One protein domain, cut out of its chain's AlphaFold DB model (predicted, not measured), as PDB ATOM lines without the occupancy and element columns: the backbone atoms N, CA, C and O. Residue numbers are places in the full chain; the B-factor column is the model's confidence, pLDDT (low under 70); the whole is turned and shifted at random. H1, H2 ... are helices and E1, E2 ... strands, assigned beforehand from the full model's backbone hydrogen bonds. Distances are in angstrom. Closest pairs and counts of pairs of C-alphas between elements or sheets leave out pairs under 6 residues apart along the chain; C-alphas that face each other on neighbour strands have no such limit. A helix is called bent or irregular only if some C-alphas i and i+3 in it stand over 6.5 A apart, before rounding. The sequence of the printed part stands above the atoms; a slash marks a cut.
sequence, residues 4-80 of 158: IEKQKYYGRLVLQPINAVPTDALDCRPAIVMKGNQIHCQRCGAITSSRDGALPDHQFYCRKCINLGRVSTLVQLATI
ATOM      1  N   ILE A   4      11.663 -26.078 -56.480       60.59
ATOM      2  CA  ILE A   4      12.693 -27.074 -56.816       60.59
ATOM      3  C   ILE A   4      12.883 -28.113 -55.695       60.59
ATOM      4  O   ILE A   4      13.228 -29.266 -55.951       60.59
ATOM      5  N   GLU A   5      12.643 -27.734 -54.439       64.75
ATOM      6  CA  GLU A   5      12.750 -28.650 -53.301       64.75
ATOM      7  C   GLU A   5      11.532 -29.567 -53.217       64.75
ATOM      8  O   GLU A   5      11.697 -30.754 -52.945       64.75
ATOM      9  N   LYS A   6      10.331 -29.063 -53.538       67.00
ATOM     10  CA  LYS A   6       9.093 -29.862 -53.590       67.00
ATOM     11  C   LYS A   6       9.165 -30.964 -54.644       67.00
ATOM     12  O   LYS A   6       8.696 -32.073 -54.403       67.00
ATOM     13  N   GLN A   7       9.840 -30.699 -55.765       67.00
ATOM     14  CA  GLN A   7      10.000 -31.664 -56.854       67.00
ATOM     15  C   GLN A   7      10.734 -32.949 -56.445       67.00
ATOM     16  O   GLN A   7      10.546 -33.997 -57.058       67.00
ATOM     17  N   LYS A   8      11.531 -32.908 -55.369       67.94
ATOM     18  CA  LYS A   8      12.201 -34.097 -54.822       67.94
ATOM     19  C   LYS A   8      11.256 -35.034 -54.061       67.94
ATOM     20  O   LYS A   8      11.596 -36.205 -53.911       67.94
ATOM     21  N   TYR A   9      10.100 -34.540 -53.613       69.19
ATOM     22  CA  TYR A   9       9.157 -35.275 -52.766       69.19
ATOM     23  C   TYR A   9       7.872 -35.707 -53.485       69.19
ATOM     24  O   TYR A   9       7.147 -36.539 -52.941       69.19
ATOM     25  N   TYR A  10       7.578 -35.189 -54.685       76.19
ATOM     26  CA  TYR A  10       6.390 -35.596 -55.445       76.19
ATOM     27  C   TYR A  10       6.407 -37.099 -55.744       76.19
ATOM     28  O   TYR A  10       7.339 -37.600 -56.373       76.19
ATOM     29  N   GLY A  11       5.399 -37.817 -55.236       69.69
ATOM     30  CA  GLY A  11       5.187 -39.250 -55.479       69.69
ATOM     31  C   GLY A  11       6.276 -40.174 -54.918       69.69
ATOM     32  O   GLY A  11       6.229 -41.387 -55.132       69.69
ATOM     33  N   ARG A  12       7.268 -39.633 -54.198       76.50
ATOM     34  CA  ARG A  12       8.448 -40.358 -53.711       76.50
ATOM     35  C   ARG A  12       8.436 -40.464 -52.196       76.50
ATOM     36  O   ARG A  12       8.180 -39.498 -51.489       76.50
ATOM     37  N   LEU A  13       8.826 -41.638 -51.699       79.75
ATOM     38  CA  LEU A  13       9.059 -41.867 -50.275       79.75
ATOM     39  C   LEU A  13      10.501 -41.508 -49.917       79.75
ATOM     40  O   LEU A  13      11.415 -42.317 -50.102       79.75
ATOM     41  N   VAL A  14      10.698 -40.293 -49.409       83.25
ATOM     42  CA  VAL A  14      12.007 -39.773 -48.999       83.25
ATOM     43  C   VAL A  14      12.230 -40.046 -47.513       83.25
ATOM     44  O   VAL A  14      11.343 -39.822 -46.695       83.25
ATOM     45  N   LEU A  15      13.418 -40.542 -47.159       83.44
ATOM     46  CA  LEU A  15      13.795 -40.767 -45.763       83.44
ATOM     47  C   LEU A  15      14.232 -39.447 -45.123       83.44
ATOM     48  O   LEU A  15      15.172 -38.814 -45.599       83.44
ATOM     49  N   GLN A  16      13.584 -39.070 -44.027       82.88
ATOM     50  CA  GLN A  16      13.993 -37.959 -43.171       82.88
ATOM     51  C   GLN A  16      14.183 -38.452 -41.733       82.88
ATOM     52  O   GLN A  16      13.492 -39.384 -41.319       82.88
ATOM     53  N   PRO A  17      15.105 -37.870 -40.949       81.12
ATOM     54  CA  PRO A  17      15.187 -38.172 -39.526       81.12
ATOM     55  C   PRO A  17      13.890 -37.749 -38.828       81.12
ATOM     56  O   PRO A  17      13.270 -36.759 -39.215       81.12
ATOM     57  N   ILE A  18      13.482 -38.482 -37.791       77.19
ATOM     58  CA  ILE A  18      12.226 -38.221 -37.066       77.19
ATOM     59  C   ILE A  18      12.191 -36.833 -36.401       77.19
ATOM     60  O   ILE A  18      11.123 -36.270 -36.197       77.19
ATOM     61  N   ASN A  19      13.369 -36.254 -36.137       71.50
ATOM     62  CA  ASN A  19      13.537 -34.914 -35.567       71.50
ATOM     63  C   ASN A  19      13.602 -33.801 -36.629       71.50
ATOM     64  O   ASN A  19      13.844 -32.644 -36.285       71.50
ATOM     65  N   ALA A  20      13.464 -34.123 -37.919       69.88
ATOM     66  CA  ALA A  20      13.393 -33.097 -38.949       69.88
ATOM     67  C   ALA A  20      12.117 -32.273 -38.755       69.88
ATOM     68  O   ALA A  20      11.035 -32.842 -38.603       69.88
ATOM     69  N   VAL A  21      12.247 -30.942 -38.791       60.78
ATOM     70  CA  VAL A  21      11.103 -30.026 -38.729       60.78
ATOM     71  C   VAL A  21      10.140 -30.393 -39.865       60.78
ATOM     72  O   VAL A  21      10.538 -30.292 -41.034       60.78
ATOM     73  N   PRO A  22       8.906 -30.840 -39.560       60.34
ATOM     74  CA  PRO A  22       7.917 -31.106 -40.587       60.34
ATOM     75  C   PRO A  22       7.675 -29.792 -41.315       60.34
ATOM     76  O   PRO A  22       7.352 -28.780 -40.701       60.34
ATOM     77  N   THR A  23       7.891 -29.780 -42.623       62.88
ATOM     78  CA  THR A  23       7.469 -28.629 -43.414       62.88
ATOM     79  C   THR A  23       5.990 -28.814 -43.727       62.88
ATOM     80  O   THR A  23       5.632 -29.899 -44.171       62.88
ATOM     81  N   ASP A  24       5.155 -27.784 -43.553       61.84
ATOM     82  CA  ASP A  24       3.673 -27.827 -43.623       61.84
ATOM     83  C   ASP A  24       3.050 -28.437 -44.900       61.84
ATOM     84  O   ASP A  24       1.838 -28.580 -44.999       61.84
ATOM     85  N   ALA A  25       3.858 -28.797 -45.899       67.75
ATOM     86  CA  ALA A  25       3.417 -29.424 -47.142       67.75
ATOM     87  C   ALA A  25       3.825 -30.904 -47.287       67.75
ATOM     88  O   ALA A  25       3.623 -31.461 -48.363       67.75
ATOM     89  N   LEU A  26       4.454 -31.521 -46.279       74.44
ATOM     90  CA  LEU A  26       4.937 -32.906 -46.328       74.44
ATOM     91  C   LEU A  26       4.015 -33.841 -45.542       74.44
ATOM     92  O   LEU A  26       3.836 -33.678 -44.337       74.44
ATOM     93  N   ASP A  27       3.527 -34.883 -46.209       79.00
ATOM     94  CA  ASP A  27       2.891 -36.014 -45.545       79.00
ATOM     95  C   ASP A  27       3.983 -36.922 -44.972       79.00
ATOM     96  O   ASP A  27       4.656 -37.670 -45.692       79.00
ATOM     97  N   CYS A  28       4.179 -36.843 -43.657       80.75
ATOM     98  CA  CYS A  28       5.137 -37.666 -42.926       80.75
ATOM     99  C   CYS A  28       4.444 -38.877 -42.295       80.75
ATOM    100  O   CYS A  28       3.430 -38.752 -41.609       80.75
ATOM    101  N   ARG A  29       5.018 -40.069 -42.482       85.81
ATOM    102  CA  ARG A  29       4.558 -41.305 -41.832       85.81
ATOM    103  C   ARG A  29       5.722 -42.121 -41.270       85.81
ATOM    104  O   ARG A  29       6.822 -42.074 -41.829       85.81
ATOM    105  N   PRO A  30       5.506 -42.909 -40.203       86.19
ATOM    106  CA  PRO A  30       6.556 -43.752 -39.644       86.19
ATOM    107  C   PRO A  30       7.030 -44.773 -40.677       86.19
ATOM    108  O   PRO A  30       6.226 -45.384 -41.386       86.19
ATOM    109  N   ALA A  31       8.344 -44.979 -40.765       87.06
ATOM    110  CA  ALA A  31       8.897 -45.907 -41.743       87.06
ATOM    111  C   ALA A  31       8.740 -47.380 -41.325       87.06
ATOM    112  O   ALA A  31       8.667 -48.263 -42.183       87.06
ATOM    113  N   ILE A  32       8.648 -47.641 -40.016       87.88
ATOM    114  CA  ILE A  32       8.414 -48.965 -39.433       87.88
ATOM    115  C   ILE A  32       7.258 -48.879 -38.438       87.88
ATOM    116  O   ILE A  32       7.228 -47.993 -37.591       87.88
ATOM    117  N   VAL A  33       6.329 -49.828 -38.531       88.88
ATOM    118  CA  VAL A  33       5.216 -50.002 -37.591       88.88
ATOM    119  C   VAL A  33       5.361 -51.353 -36.903       88.88
ATOM    120  O   VAL A  33       5.533 -52.375 -37.565       88.88
ATOM    121  N   MET A  34       5.281 -51.366 -35.577       84.94
ATOM    122  CA  MET A  34       5.290 -52.601 -34.793       84.94
ATOM    123  C   MET A  34       3.868 -53.140 -34.642       84.94
ATOM    124  O   MET A  34       2.964 -52.410 -34.237       84.94
ATOM    125  N   LYS A  35       3.669 -54.421 -34.954       86.00
ATOM    126  CA  LYS A  35       2.431 -55.158 -34.680       86.00
ATOM    127  C   LYS A  35       2.781 -56.437 -33.928       86.00
ATOM    128  O   LYS A  35       3.262 -57.406 -34.512       86.00
ATOM    129  N   GLY A  36       2.575 -56.422 -32.611       85.12
ATOM    130  CA  GLY A  36       2.979 -57.522 -31.737       85.12
ATOM    131  C   GLY A  36       4.488 -57.763 -31.815       85.12
ATOM    132  O   GLY A  36       5.273 -56.853 -31.574       85.12
ATOM    133  N   ASN A  37       4.890 -58.980 -32.193       84.38
ATOM    134  CA  ASN A  37       6.301 -59.362 -32.301       84.38
ATOM    135  C   ASN A  37       6.878 -59.226 -33.726       84.38
ATOM    136  O   ASN A  37       7.918 -59.809 -34.043       84.38
ATOM    137  N   GLN A  38       6.186 -58.497 -34.606       88.50
ATOM    138  CA  GLN A  38       6.577 -58.287 -35.998       88.50
ATOM    139  C   GLN A  38       6.727 -56.796 -36.310       88.50
ATOM    140  O   GLN A  38       5.948 -55.953 -35.862       88.50
ATOM    141  N   ILE A  39       7.731 -56.482 -37.124       88.38
ATOM    142  CA  ILE A  39       7.974 -55.164 -37.698       88.38
ATOM    143  C   ILE A  39       7.457 -55.127 -39.136       88.38
ATOM    144  O   ILE A  39       7.744 -56.007 -39.950       88.38
ATOM    145  N   HIS A  40       6.693 -54.089 -39.454       90.56
ATOM    146  CA  HIS A  40       6.138 -53.834 -40.776       90.56
ATOM    147  C   HIS A  40       6.824 -52.610 -41.376       90.56
ATOM    148  O   HIS A  40       6.708 -51.502 -40.852       90.56
ATOM    149  N   CYS A  41       7.534 -52.796 -42.486       87.62
ATOM    150  CA  CYS A  41       8.167 -51.697 -43.207       87.62
ATOM    151  C   CYS A  41       7.158 -51.010 -44.132       87.62
ATOM    152  O   CYS A  41       6.692 -51.611 -45.099       87.62
ATOM    153  N   GLN A  42       6.889 -49.727 -43.901       86.12
ATOM    154  CA  GLN A  42       5.952 -48.927 -44.701       86.12
ATOM    155  C   GLN A  42       6.544 -48.449 -46.038       86.12
ATOM    156  O   GLN A  42       5.847 -47.828 -46.839       86.12
ATOM    157  N   ARG A  43       7.831 -48.732 -46.302       85.25
ATOM    158  CA  ARG A  43       8.482 -48.450 -47.593       85.25
ATOM    159  C   ARG A  43       8.329 -49.602 -48.583       85.25
ATOM    160  O   ARG A  43       7.951 -49.371 -49.722       85.25
ATOM    161  N   CYS A  44       8.664 -50.824 -48.169       83.00
ATOM    162  CA  CYS A  44       8.669 -52.001 -49.049       83.00
ATOM    163  C   CYS A  44       7.554 -53.013 -48.753       83.00
ATOM    164  O   CYS A  44       7.450 -54.014 -49.455       83.00
ATOM    165  N   GLY A  45       6.769 -52.808 -47.693       85.19
ATOM    166  CA  GLY A  45       5.723 -53.739 -47.260       85.19
ATOM    167  C   GLY A  45       6.246 -55.021 -46.605       85.19
ATOM    168  O   GLY A  45       5.463 -55.917 -46.303       85.19
ATOM    169  N   ALA A  46       7.558 -55.151 -46.380       85.69
ATOM    170  CA  ALA A  46       8.121 -56.344 -45.762       85.69
ATOM    171  C   ALA A  46       7.694 -56.485 -44.298       85.69
ATOM    172  O   ALA A  46       7.792 -55.534 -43.518       85.69
ATOM    173  N   ILE A  47       7.307 -57.706 -43.937       88.19
ATOM    174  CA  ILE A  47       7.056 -58.130 -42.562       88.19
ATOM    175  C   ILE A  47       8.285 -58.905 -42.098       88.19
ATOM    176  O   ILE A  47       8.791 -59.775 -42.808       88.19
ATOM    177  N   THR A  48       8.833 -58.553 -40.945       84.50
ATOM    178  CA  THR A  48      10.012 -59.214 -40.375       84.50
ATOM    179  C   THR A  48       9.814 -59.381 -38.873       84.50
ATOM    180  O   THR A  48       9.066 -58.629 -38.258       84.50
ATOM    181  N   SER A  49      10.428 -60.398 -38.270       85.06
ATOM    182  CA  SER A  49      10.405 -60.564 -36.813       85.06
ATOM    183  C   SER A  49      11.109 -59.386 -36.133       85.06
ATOM    184  O   SER A  49      12.113 -58.887 -36.645       85.06
ATOM    185  N   SER A  50      10.627 -58.955 -34.969       79.88
ATOM    186  CA  SER A  50      11.284 -57.919 -34.154       79.88
ATOM    187  C   SER A  50      12.749 -58.272 -33.848       79.88
ATOM    188  O   SER A  50      13.628 -57.421 -33.949       79.88
ATOM    189  N   ARG A  51      13.042 -59.553 -33.579       80.44
ATOM    190  CA  ARG A  51      14.403 -60.058 -33.300       80.44
ATOM    191  C   ARG A  51      15.364 -59.925 -34.478       80.44
ATOM    192  O   ARG A  51      16.549 -59.688 -34.295       80.44
ATOM    193  N   ASP A  52      14.843 -60.084 -35.684       80.38
ATOM    194  CA  ASP A  52      15.627 -60.116 -36.914       80.38
ATOM    195  C   ASP A  52      16.139 -58.736 -37.346       80.38
ATOM    196  O   ASP A  52      17.126 -58.626 -38.079       80.38
ATOM    197  N   GLY A  53      15.443 -57.689 -36.917       75.00
ATOM    198  CA  GLY A  53      15.727 -56.307 -37.267       75.00
ATOM    199  C   GLY A  53      15.999 -55.435 -36.052       75.00
ATOM    200  O   GLY A  53      15.728 -54.247 -36.147       75.00
ATOM    201  N   ALA A  54      16.468 -55.983 -34.931       84.06
ATOM    202  CA  ALA A  54      16.720 -55.208 -33.716       84.06
ATOM    203  C   ALA A  54      17.999 -54.353 -33.823       84.06
ATOM    204  O   ALA A  54      19.025 -54.788 -34.349       84.06
ATOM    205  N   LEU A  55      17.922 -53.129 -33.310       83.81
ATOM    206  CA  LEU A  55      19.020 -52.191 -33.069       83.81
ATOM    207  C   LEU A  55      19.202 -51.989 -31.555       83.81
ATOM    208  O   LEU A  55      18.290 -52.302 -30.783       83.81
ATOM    209  N   PRO A  56      20.332 -51.386 -31.135       80.50
ATOM    210  CA  PRO A  56      20.452 -50.780 -29.810       80.50
ATOM    211  C   PRO A  56      19.281 -49.822 -29.509       80.50
ATOM    212  O   PRO A  56      18.667 -49.278 -30.429       80.50
ATOM    213  N   ASP A  57      18.963 -49.635 -28.228       81.56
ATOM    214  CA  ASP A  57      17.884 -48.759 -27.735       81.56
ATOM    215  C   ASP A  57      16.461 -49.142 -28.177       81.56
ATOM    216  O   ASP A  57      15.617 -48.280 -28.414       81.56
ATOM    217  N   HIS A  58      16.170 -50.445 -28.289       80.69
ATOM    218  CA  HIS A  58      14.842 -50.957 -28.677       80.69
ATOM    219  C   HIS A  58      14.345 -50.436 -30.036       80.69
ATOM    220  O   HIS A  58      13.142 -50.330 -30.286       80.69
ATOM    221  N   GLN A  59      15.273 -50.116 -30.932       84.38
ATOM    222  CA  GLN A  59      14.962 -49.653 -32.275       84.38
ATOM    223  C   GLN A  59      14.927 -50.813 -33.261       84.38
ATOM    224  O   GLN A  59      15.460 -51.893 -33.003       84.38
ATOM    225  N   PHE A  60      14.332 -50.576 -34.430       87.44
ATOM    226  CA  PHE A  60      14.243 -51.597 -35.468       87.44
ATOM    227  C   PHE A  60      14.630 -51.067 -36.841       87.44
ATOM    228  O   PHE A  60      14.513 -49.873 -37.113       87.44
ATOM    229  N   TYR A  61      15.077 -51.960 -37.725       88.44
ATOM    230  CA  TYR A  61      15.370 -51.654 -39.122       88.44
ATOM    231  C   TYR A  61      14.869 -52.731 -40.082       88.44
ATOM    232  O   TYR A  61      14.743 -53.908 -39.747       88.44
ATOM    233  N   CYS A  62      14.605 -52.326 -41.323       84.88
ATOM    234  CA  CYS A  62      14.216 -53.244 -42.382       84.88
ATOM    235  C   CYS A  62      15.451 -53.782 -43.116       84.88
ATOM    236  O   CYS A  62      16.087 -53.055 -43.884       84.88
ATOM    237  N   ARG A  63      15.736 -55.083 -42.961       84.38
ATOM    238  CA  ARG A  63      16.832 -55.765 -43.677       84.38
ATOM    239  C   ARG A  63      16.672 -55.717 -45.200       84.38
ATOM    240  O   ARG A  63      17.654 -55.545 -45.906       84.38
ATOM    241  N   LYS A  64      15.440 -55.784 -45.724       84.38
ATOM    242  CA  LYS A  64      15.176 -55.708 -47.178       84.38
ATOM    243  C   LYS A  64      15.474 -54.337 -47.785       84.38
ATOM    244  O   LYS A  64      15.808 -54.253 -48.959       84.38
ATOM    245  N   CYS A  65      15.354 -53.267 -47.004       82.69
ATOM    246  CA  CYS A  65      15.644 -51.921 -47.489       82.69
ATOM    247  C   CYS A  65      17.107 -51.515 -47.304       82.69
ATOM    248  O   CYS A  65      17.454 -50.420 -47.730       82.69
ATOM    249  N   ILE A  66      17.966 -52.350 -46.702       81.81
ATOM    250  CA  ILE A  66      19.345 -51.958 -46.378       81.81
ATOM    251  C   ILE A  66      20.126 -51.503 -47.620       81.81
ATOM    252  O   ILE A  66      20.742 -50.441 -47.589       81.81
ATOM    253  N   ASN A  67      19.971 -52.217 -48.740       77.38
ATOM    254  CA  ASN A  67      20.611 -51.897 -50.019       77.38
ATOM    255  C   ASN A  67      20.035 -50.637 -50.692       77.38
ATOM    256  O   ASN A  67      20.684 -50.035 -51.536       77.38
ATOM    257  N   LEU A  68      18.816 -50.231 -50.323       74.31
ATOM    258  CA  LEU A  68      18.094 -49.082 -50.890       74.31
ATOM    259  C   LEU A  68      18.133 -47.850 -49.965       74.31
ATOM    260  O   LEU A  68      17.387 -46.887 -50.174       74.31
ATOM    261  N   GLY A  69      18.944 -47.898 -48.908       75.31
ATOM    262  CA  GLY A  69      18.972 -46.929 -47.816       75.31
ATOM    263  C   GLY A  69      18.257 -47.462 -46.577       75.31
ATOM    264  O   GLY A  69      17.051 -47.734 -46.604       75.31
ATOM    265  N   ARG A  70      19.018 -47.594 -45.484       80.56
ATOM    266  CA  ARG A  70      18.579 -48.157 -44.202       80.56
ATOM    267  C   ARG A  70      17.312 -47.467 -43.698       80.56
ATOM    268  O   ARG A  70      17.336 -46.321 -43.260       80.56
ATOM    269  N   VAL A  71      16.214 -48.214 -43.703       85.06
ATOM    270  CA  VAL A  71      14.951 -47.798 -43.093       85.06
ATOM    271  C   VAL A  71      14.933 -48.279 -41.653       85.06
ATOM    272  O   VAL A  71      15.091 -49.476 -41.420       85.06
ATOM    273  N   SER A  72      14.746 -47.362 -40.710       85.62
ATOM    274  CA  SER A  72      14.713 -47.645 -39.274       85.62
ATOM    275  C   SER A  72      13.583 -46.893 -38.572       85.62
ATOM    276  O   SER A  72      12.931 -46.047 -39.178       85.62
ATOM    277  N   THR A  73      13.357 -47.186 -37.294       84.81
ATOM    278  CA  THR A  73      12.418 -46.445 -36.436       84.81
ATOM    279  C   THR A  73      12.844 -44.996 -36.180       84.81
ATOM    280  O   THR A  73      12.014 -44.191 -35.779       84.81
ATOM    281  N   LEU A  74      14.108 -44.642 -36.445       83.69
ATOM    282  CA  LEU A  74      14.627 -43.271 -36.325       83.69
ATOM    283  C   LEU A  74      14.331 -42.382 -37.533       83.69
ATOM    284  O   LEU A  74      14.625 -41.185 -37.509       83.69
ATOM    285  N   VAL A  75      13.812 -42.965 -38.610       85.94
ATOM    286  CA  VAL A  75      13.504 -42.241 -39.839       85.94
ATOM    287  C   VAL A  75      12.017 -42.320 -40.140       85.94
ATOM    288  O   VAL A  75      11.348 -43.323 -39.887       85.94
ATOM    289  N   GLN A  76      11.510 -41.247 -40.717       86.06
ATOM    290  CA  GLN A  76      10.163 -41.133 -41.243       86.06
ATOM    291  C   GLN A  76      10.200 -41.064 -42.769       86.06
ATOM    292  O   GLN A  76      11.203 -40.679 -43.377       86.06
ATOM    293  N   LEU A  77       9.106 -41.491 -43.389       84.12
ATOM    294  CA  LEU A  77       8.884 -41.388 -44.823       84.12
ATOM    295  C   LEU A  77       8.095 -40.109 -45.070       84.12
ATOM    296  O   LEU A  77       6.934 -40.029 -44.674       84.12
ATOM    297  N   ALA A  78       8.729 -39.143 -45.719       83.12
ATOM    298  CA  ALA A  78       8.098 -37.912 -46.159       83.12
ATOM    299  C   ALA A  78       7.746 -38.028 -47.647       83.12
ATOM    300  O   ALA A  78       8.576 -38.458 -48.456       83.12
ATOM    301  N   THR A  79       6.518 -37.663 -48.003       80.25
ATOM    302  CA  THR A  79       6.027 -37.633 -49.385       80.25
ATOM    303  C   THR A  79       5.193 -36.382 -49.608       80.25
ATOM    304  O   THR A  79       4.599 -35.849 -48.678       80.25
ATOM    305  N   ILE A  80       5.133 -35.918 -50.850       80.06
ATOM    306  CA  ILE A  80       4.128 -34.950 -51.292       80.06
ATOM    307  C   ILE A  80       3.291 -35.656 -52.359       80.06
ATOM    308  O   ILE A  80       3.880 -36.300 -53.238       80.06
TER     309      ILE A  80
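AT A GLANCE: This is residues 4 to 80 of the 158 residues of the protein "ComF operon protein" of Pediococcus pentosaceus (UniProt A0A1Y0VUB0). Two small three-stranded sheets lie end to end along an elongated body, E2 of the first running on into E3 of the second. Two short helices, H1 and H2, sit by the second sheet, and E6 comes back to fill the middle of the first. The 77 printed residues hold, in order, E1 E2 E3 E4 E5 H1 H2 E6; both sheets, E1 - E6 - E2 and E3 - E4 - E5, are antiparallel. The class is mixed, with under half of the residues in named elements; the whole is compact, with a radius of gyration of the C-alphas of 12.8 A and spans of 40 by 21 by 20 A.

HOW THE PARTS SIT: E1, residues 14 to 17, is antiparallel to E6, residues 75 to 79, at 140 degrees, with N 16 and O 76 2.9 A apart. E2, residues 27 to 30, is E6's other neighbour, with N 77 and O 29 2.8 A apart. E2 runs on into E3, residues 32 to 35, at 51 degrees. E3, E4, residues 38 to 41, and E5, residues 47 to 49, form a meander, each strand the antiparallel neighbour of the one before, in two hairpins; N 40 and O 33 are 2.8 A apart, N 39 and O 48 2.8 A. H1, residues 50 to 53, and H2, residues 63 to 68, only graze this sheet. H2 is irregular, C-alphas 64 and 67 being 7.2 A apart, with 0 of 2 O i to N i+4 pairs and 2 of 3 O i to N i+3 pairs within hydrogen-bond range; H1 is too short for an i+4 pair.

IN THESE COORDINATES: E1 begins at C-alpha 14 (12.007, -39.773, -48.999) and is 10.1 A long. E6 is 13.0 A long and ends at C-alpha 79 (6.027, -37.633, -49.385).

THE WHOLE: The farthest C-alphas, those of Ile 4 and Asn 37, are 41.0 A apart. The printed part has no cut and no long link. Residues 4 to 9, 11 and 20 to 25 have pLDDT under 70.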